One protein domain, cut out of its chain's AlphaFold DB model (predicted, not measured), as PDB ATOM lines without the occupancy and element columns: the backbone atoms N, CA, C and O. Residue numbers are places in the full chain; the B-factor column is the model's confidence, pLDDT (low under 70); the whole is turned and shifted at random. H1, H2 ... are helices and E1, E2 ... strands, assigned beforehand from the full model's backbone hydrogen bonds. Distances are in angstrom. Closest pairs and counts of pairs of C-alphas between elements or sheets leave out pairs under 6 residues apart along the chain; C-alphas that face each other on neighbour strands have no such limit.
ATOM      1  N   VAL A 208     -51.435 -14.657  24.025       93.75
ATOM      2  CA  VAL A 208     -50.866 -15.954  24.359       93.75
ATOM      3  C   VAL A 208     -50.075 -15.828  25.649       93.75
ATOM      4  O   VAL A 208     -49.384 -14.830  25.849       93.75
ATOM      5  N   GLU A 209     -50.180 -16.815  26.526       95.25
ATOM      6  CA  GLU A 209     -49.438 -16.851  27.779       95.25
ATOM      7  C   GLU A 209     -48.125 -17.619  27.596       95.25
ATOM      8  O   GLU A 209     -48.114 -18.755  27.130       95.25
ATOM      9  N   VAL A 210     -47.006 -16.969  27.912       94.38
ATOM     10  CA  VAL A 210     -45.663 -17.559  27.852       94.38
ATOM     11  C   VAL A 210     -44.957 -17.223  29.159       94.38
ATOM     12  O   VAL A 210     -44.813 -16.042  29.485       94.38
ATOM     13  N   ASP A 211     -44.538 -18.245  29.904       90.06
ATOM     14  CA  ASP A 211     -43.900 -18.110  31.224       90.06
ATOM     15  C   ASP A 211     -44.703 -17.213  32.199       90.06
ATOM     16  O   ASP A 211     -44.163 -16.282  32.805       90.06
ATOM     17  N   GLY A 212     -46.023 -17.426  32.287       92.25
ATOM     18  CA  GLY A 212     -46.926 -16.648  33.150       92.25
ATOM     19  C   GLY A 212     -47.184 -15.210  32.682       92.25
ATOM     20  O   GLY A 212     -47.711 -14.385  33.430       92.25
ATOM     21  N   LYS A 213     -46.761 -14.850  31.461       93.94
ATOM     22  CA  LYS A 213     -46.954 -13.509  30.894       93.94
ATOM     23  C   LYS A 213     -47.805 -13.567  29.643       93.94
ATOM     24  O   LYS A 213     -47.424 -14.171  28.643       93.94
ATOM     25  N   VAL A 214     -48.909 -12.829  29.668       95.69
ATOM     26  CA  VAL A 214     -49.764 -12.636  28.498       95.69
ATOM     27  C   VAL A 214     -49.089 -11.668  27.526       95.69
ATOM     28  O   VAL A 214     -48.887 -10.489  27.824       95.69
ATOM     29  N   ILE A 215     -48.733 -12.159  26.345       95.88
ATOM     30  CA  ILE A 215     -48.102 -11.406  25.258       95.88
ATOM     31  C   ILE A 215     -48.914 -11.555  23.970       95.88
ATOM     32  O   ILE A 215     -49.617 -12.538  23.769       95.88
ATOM     33  N   THR A 216     -48.841 -10.575  23.070       96.00
ATOM     34  CA  THR A 216     -49.477 -10.708  21.753       96.00
ATOM     35  C   THR A 216     -48.666 -11.637  20.855       96.00
ATOM     36  O   THR A 216     -47.435 -11.675  20.943       96.00
ATOM     37  N   LEU A 217     -49.335 -12.350  19.948       94.00
ATOM     38  CA  LEU A 217     -48.680 -13.254  18.997       94.00
ATOM     39  C   LEU A 217     -47.635 -12.525  18.127       94.00
ATOM     40  O   LEU A 217     -46.580 -13.078  17.822       94.00
ATOM     41  N   ASP A 218     -47.888 -11.260  17.775       94.19
ATOM     42  CA  ASP A 218     -46.915 -10.421  17.063       94.19
ATOM     43  C   ASP A 218     -45.678 -10.116  17.923       94.19
ATOM     44  O   ASP A 218     -44.545 -10.267  17.465       94.19
ATOM     45  N   ALA A 219     -45.869  -9.753  19.197       94.75
ATOM     46  CA  ALA A 219     -44.756  -9.532  20.121       94.75
ATOM     47  C   ALA A 219     -43.963 -10.821  20.378       94.75
ATOM     48  O   ALA A 219     -42.737 -10.766  20.496       94.75
ATOM     49  N   PHE A 220     -44.640 -11.971  20.419       96.06
ATOM     50  CA  PHE A 220     -44.009 -13.283  20.475       96.06
ATOM     51  C   PHE A 220     -43.132 -13.520  19.235       96.06
ATOM     52  O   PHE A 220     -41.933 -13.730  19.381       96.06
ATOM     53  N   CYS A 221     -43.662 -13.367  18.017       95.75
ATOM     54  CA  CYS A 221     -42.915 -13.612  16.773       95.75
ATOM     55  C   CYS A 221     -41.712 -12.674  16.546       95.75
ATOM     56  O   CYS A 221     -40.840 -12.986  15.736       95.75
ATOM     57  N   ARG A 222     -41.664 -11.517  17.217       95.25
ATOM     58  CA  ARG A 222     -40.556 -10.547  17.120       95.25
ATOM     59  C   ARG A 222     -39.378 -10.856  18.050       95.25
ATOM     60  O   ARG A 222     -38.335 -10.210  17.938       95.25
ATOM     61  N   ARG A 223     -39.531 -11.783  18.998       95.56
ATOM     62  CA  ARG A 223     -38.459 -12.170  19.928       95.56
ATOM     63  C   ARG A 223     -37.546 -13.224  19.301       95.56
ATOM     64  O   ARG A 223     -37.947 -13.968  18.415       95.56
ATOM     65  N   ASN A 224     -36.310 -13.287  19.794       96.25
ATOM     66  CA  ASN A 224     -35.345 -14.304  19.382       96.25
ATOM     67  C   ASN A 224     -35.481 -15.517  20.300       96.25
ATOM     68  O   ASN A 224     -35.187 -15.421  21.492       96.25
ATOM     69  N   TYR A 225     -35.922 -16.639  19.749       97.25
ATOM     70  CA  TYR A 225     -35.976 -17.914  20.455       97.25
ATOM     71  C   TYR A 225     -34.924 -18.859  19.899       97.25
ATOM     72  O   TYR A 225     -34.579 -18.778  18.718       97.25
ATOM     73  N   VAL A 226     -34.465 -19.775  20.743       97.81
ATOM     74  CA  VAL A 226     -33.601 -20.888  20.348       97.81
ATOM     75  C   VAL A 226     -34.211 -22.206  20.799       97.81
ATOM     76  O   VAL A 226     -34.947 -22.259  21.788       97.81
ATOM     77  N   PHE A 227     -33.928 -23.281  20.072       98.06
ATOM     78  CA  PHE A 227     -34.310 -24.624  20.499       98.06
ATOM     79  C   PHE A 227     -33.479 -25.050  21.711       98.06
ATOM     80  O   PHE A 227     -32.247 -25.036  21.655       98.06
ATOM     81  N   ALA A 228     -34.155 -25.473  22.781       96.56
ATOM     82  CA  ALA A 228     -33.505 -25.943  23.999       96.56
ATOM     83  C   ALA A 228     -32.523 -27.086  23.678       96.56
ATOM     84  O   ALA A 228     -32.882 -28.045  22.989       96.56
ATOM     85  N   GLY A 229     -31.281 -26.958  24.147       96.75
ATOM     86  CA  GLY A 229     -30.217 -27.952  23.976       96.75
ATOM     87  C   GLY A 229     -29.418 -27.862  22.673       96.75
ATOM     88  O   GLY A 229     -28.396 -28.524  22.565       96.75
ATOM     89  N   THR A 230     -29.847 -27.067  21.686       96.69
ATOM     90  CA  THR A 230     -29.078 -26.891  20.432       96.69
ATOM     91  C   THR A 230     -28.650 -25.462  20.150       96.69
ATOM     92  O   THR A 230     -27.890 -25.254  19.214       96.69
ATOM     93  N   ASP A 231     -29.204 -24.482  20.867       95.25
ATOM     94  CA  ASP A 231     -28.991 -23.039  20.665       95.25
ATOM     95  C   ASP A 231     -29.246 -22.516  19.236       95.25
ATOM     96  O   ASP A 231     -29.065 -21.335  18.940       95.25
ATOM     97  N   ASN A 232     -29.766 -23.370  18.352       97.62
ATOM     98  CA  ASN A 232     -30.173 -23.013  17.007       97.62
ATOM     99  C   ASN A 232     -31.345 -22.020  17.047       97.62
ATOM    100  O   ASN A 232     -32.375 -22.318  17.670       97.62
ATOM    101  N   PRO A 233     -31.234 -20.869  16.359       97.62
ATOM    102  CA  PRO A 233     -32.295 -19.878  16.316       97.62
ATOM    103  C   PRO A 233     -33.535 -20.432  15.616       97.62
ATOM    104  O   PRO A 233     -33.460 -21.104  14.585       97.62
ATOM    105  N   VAL A 234     -34.701 -20.119  16.169       98.12
ATOM    106  CA  VAL A 234     -35.991 -20.522  15.610       98.12
ATOM    107  C   VAL A 234     -36.421 -19.499  14.565       98.12
ATOM    108  O   VAL A 234     -36.446 -18.295  14.826       98.12
ATOM    109  N   SER A 235     -36.791 -19.969  13.373       97.38
ATOM    110  CA  SER A 235     -37.277 -19.080  12.319       97.38
ATOM    111  C   SER A 235     -38.624 -18.444  12.695       97.38
ATOM    112  O   SER A 235     -39.477 -19.073  13.327       97.38
ATOM    113  N   SER A 236     -38.865 -17.213  12.244       95.00
ATOM    114  CA  SER A 236     -40.137 -16.516  12.483       95.00
ATOM    115  C   SER A 236     -41.341 -17.227  11.855       95.00
ATOM    116  O   SER A 236     -42.451 -17.128  12.375       95.00
ATOM    117  N   ALA A 237     -41.136 -17.973  10.763       95.19
ATOM    118  CA  ALA A 237     -42.167 -18.812  10.161       95.19
ATOM    119  C   ALA A 237     -42.550 -19.975  11.090       95.19
ATOM    120  O   ALA A 237     -43.734 -20.213  11.306       95.19
ATOM    121  N   SER A 238     -41.560 -20.629  11.701       96.88
ATOM    122  CA  SER A 238     -41.778 -21.724  12.653       96.88
ATOM    123  C   SER A 238     -42.421 -21.252  13.962       96.88
ATOM    124  O   SER A 238     -43.209 -21.982  14.554       96.88
ATOM    125  N   LEU A 239     -42.152 -20.015  14.400       96.88
ATOM    126  CA  LEU A 239     -42.822 -19.425  15.568       96.88
ATOM    127  C   LEU A 239     -44.330 -19.227  15.353       96.88
ATOM    128  O   LEU A 239     -45.093 -19.275  16.311       96.88
ATOM    129  N   ARG A 240     -44.790 -19.036  14.110       95.25
ATOM    130  CA  ARG A 240     -46.229 -18.909  13.814       95.25
ATOM    131  C   ARG A 240     -46.984 -20.229  13.926       95.25
ATOM    132  O   ARG A 240     -48.191 -20.204  14.124       95.25
ATOM    133  N   SER A 241     -46.283 -21.351  13.787       96.00
ATOM    134  CA  SER A 241     -46.815 -22.702  13.986       96.00
ATOM    135  C   SER A 241     -46.483 -23.256  15.375       96.00
ATOM    136  O   SER A 241     -46.497 -24.471  15.567       96.00
ATOM    137  N   ALA A 242     -46.117 -22.391  16.326       97.38
ATOM    138  CA  ALA A 242     -45.845 -22.803  17.692       97.38
ATOM    139  C   ALA A 242     -47.124 -23.312  18.371       97.38
ATOM    140  O   ALA A 242     -48.202 -22.737  18.212       97.38
ATOM    141  N   GLN A 243     -46.983 -24.383  19.143       97.25
ATOM    142  CA  GLN A 243     -48.020 -24.914  20.015       97.25
ATOM    143  C   GLN A 243     -47.774 -24.401  21.432       97.25
ATOM    144  O   GLN A 243     -46.657 -24.491  21.952       97.25
ATOM    145  N   PHE A 244     -48.819 -23.843  22.033       96.38
ATOM    146  CA  PHE A 244     -48.791 -23.300  23.385       96.38
ATOM    147  C   PHE A 244     -49.486 -24.287  24.313       96.38
ATOM    148  O   PHE A 244     -50.669 -24.573  24.135       96.38
ATOM    149  N   ASN A 245     -48.737 -24.821  25.272       96.44
ATOM    150  CA  ASN A 245     -49.273 -25.735  26.273       96.44
ATOM    151  C   ASN A 245     -49.832 -24.942  27.467       96.44
ATOM    152  O   ASN A 245     -49.351 -23.836  27.730       96.44
ATOM    153  N   PRO A 246     -50.790 -25.506  28.225       93.69
ATOM    154  CA  PRO A 246     -51.346 -24.861  29.420       93.69
ATOM    155  C   PRO A 246     -50.287 -24.572  30.493       93.69
ATOM    156  O   PRO A 246     -50.401 -23.586  31.209       93.69
ATOM    157  N   ASP A 247     -49.206 -25.355  30.537       94.31
ATOM    158  CA  ASP A 247     -48.082 -25.162  31.466       94.31
ATOM    159  C   ASP A 247     -47.203 -23.937  31.121       94.31
ATOM    160  O   ASP A 247     -46.152 -23.720  31.725       94.31
ATOM    161  N   GLY A 248     -47.555 -23.173  30.081       93.44
ATOM    162  CA  GLY A 248     -46.790 -22.024  29.588       93.44
ATOM    163  C   GLY A 248     -45.581 -22.393  28.721       93.44
ATOM    164  O   GLY A 248     -44.910 -21.505  28.187       93.44
ATOM    165  N   THR A 249     -45.296 -23.688  28.533       95.88
ATOM    166  CA  THR A 249     -44.233 -24.143  27.629       95.88
ATOM    167  C   THR A 249     -44.642 -23.979  26.170       95.88
ATOM    168  O   THR A 249     -45.772 -24.298  25.795       95.88
ATOM    169  N   VAL A 250     -43.692 -23.566  25.333       97.62
ATOM    170  CA  VAL A 250     -43.909 -23.398  23.895       97.62
ATOM    171  C   VAL A 250     -43.121 -24.443  23.115       97.62
ATOM    172  O   VAL A 250     -41.905 -24.588  23.300       97.62
ATOM    173  N   LEU A 251     -43.816 -25.166  22.237       97.88
ATOM    174  CA  LEU A 251     -43.239 -26.190  21.374       97.88
ATOM    175  C   LEU A 251     -43.293 -25.746  19.913       97.88
ATOM    176  O   LEU A 251     -44.325 -25.305  19.414       97.88
ATOM    177  N   VAL A 252     -42.185 -25.908  19.200       98.06
ATOM    178  CA  VAL A 252     -42.107 -25.701  17.751       98.06
ATOM    179  C   VAL A 252     -41.624 -27.001  17.133       98.06
ATOM    180  O   VAL A 252     -40.542 -27.479  17.470       98.06
ATOM    181  N   ASN A 253     -42.435 -27.595  16.255       96.88
ATOM    182  CA  ASN A 253     -42.175 -28.919  15.673       96.88
ATOM    183  C   ASN A 253     -41.891 -29.992  16.749       96.88
ATOM    184  O   ASN A 253     -40.950 -30.770  16.624       96.88
ATOM    185  N   GLY A 254     -42.650 -29.972  17.851       97.69
ATOM    186  CA  GLY A 254     -42.484 -30.901  18.976       97.69
ATOM    187  C   GLY A 254     -41.258 -30.651  19.863       97.69
ATOM    188  O   GLY A 254     -41.034 -31.397  20.811       97.69
ATOM    189  N   ARG A 255     -40.458 -29.607  19.600       98.12
ATOM    190  CA  ARG A 255     -39.260 -29.278  20.387       98.12
ATOM    191  C   ARG A 255     -39.487 -28.035  21.235       98.12
ATOM    192  O   ARG A 255     -40.034 -27.043  20.755       98.12
ATOM    193  N   LYS A 256     -39.020 -28.075  22.486       97.81
ATOM    194  CA  LYS A 256     -39.089 -26.938  23.410       97.81
ATOM    195  C   LYS A 256     -38.184 -25.808  22.934       97.81
ATOM    196  O   LYS A 256     -37.014 -26.029  22.612       97.81
ATOM    197  N   ILE A 257     -38.727 -24.598  22.915       98.06
ATOM    198  CA  ILE A 257     -37.968 -23.382  22.626       98.06
ATOM    199  C   ILE A 257     -37.765 -22.579  23.910       98.06
ATOM    200  O   ILE A 257     -38.576 -22.642  24.831       98.06
ATOM    201  N   THR A 258     -36.677 -21.825  23.974       96.94
ATOM    202  CA  THR A 258     -36.367 -20.926  25.088       96.94
ATOM    203  C   THR A 258     -36.142 -19.523  24.556       96.94
ATOM    204  O   THR A 258     -35.591 -19.321  23.468       96.94
ATOM    205  N   TRP A 259     -36.636 -18.531  25.294       96.19
ATOM    206  CA  TRP A 259     -36.421 -17.142  24.931       96.19
ATOM    207  C   TRP A 259     -35.000 -16.737  25.309       96.19
ATOM    208  O   TRP A 259     -34.678 -16.611  26.491       96.19
ATOM    209  N   VAL A 260     -34.168 -16.449  24.309       95.00
ATOM    210  CA  VAL A 260     -32.874 -15.821  24.568       95.00
ATOM    211  C   VAL A 260     -33.137 -14.348  24.802       95.00
ATOM    212  O   VAL A 260     -33.280 -13.536  23.876       95.00
TER     213      VAL A 260
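AT A GLANCE: This is residues 208 to 260 of the 369 residues of an uncharacterized protein of Aquicella siphonis (UniProt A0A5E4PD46). A small, rounded body has a small sheet of E3, E5 and E4, loosely joined between E5 and E4, and a separate hairpin of E1 and E2 at one end of the longest axis. Two short helices, H1 and H2, touch each other on one side between hairpin and sheet, and the loop after E3 makes the other end of that axis. The printed part has 53 residues, with two named helices and five named strands in the order E1, E2, H1, E3, H2, E4, E5; the class is mixed, helices and strands. The larger sheet has the order E3, E5, E4, with E3 and E5 antiparallel, and E1 and E2 form an antiparallel pair. The whole is compact, with a radius of gyration of the C-alphas of 9.9 A and spans of 26 by 21 by 18 A.

HOW THE PARTS SIT: E5, residues 255 to 259, is the inner strand of the larger sheet. It is antiparallel to E3, residues 225 to 227, at 145 degrees; N 258 and O 226 are 2.8 A apart, within hydrogen-bond range. E5 and E4, residues 250 to 252, meet only at a point, where the C-alphas of Lys 256 and Leu 251 face each other at 4.7 A. E3 and E4, the edge strands, are apart, but only just, at 8.3 A. Residues 243 to 244 make a short antiparallel pairing with residues 250 to 251 of E4. H2, residues 236 to 240, is on this sheet but only grazes it. H2 touches H1, residues 217 to 221; their closest C-alphas, of Cys 221 and Ser 236, are 5.9 A apart. H1 is not on the sheet. E1, residues 208 to 210, and E2, residues 213 to 216, form a hairpin, antiparallel at 136 degrees; N 208 and O 215 are 2.8 A apart, within hydrogen-bond range. E2 is apart from E3, E4 and E5. In H1 and H2 every O i to N i+4 pair is within hydrogen-bond range.

IN THESE COORDINATES: E5 is the longest strand, 13.3 A from C-alpha 255 at (-39.260, -29.278, 20.387) to C-alpha 259 at (-36.421, -17.142, 24.931). E2 measures 9.9 A, E3 6.9 A, E4 6.8 A and E1 6.5 A, the last beginning at C-alpha 208, (-50.866, -15.954, 24.359). H2 measures 6.7 A and H1 6.2 A.

THE WHOLE: The C-alphas of Val 214 and Thr 230 are the two farthest apart, at 26.4 A. The printed part has no cut and no long link; the links E3 to H2 and H2 to E4 are short, the others tight. The mean pLDDT of the printed part is 96.0, and no printed residue is under 70.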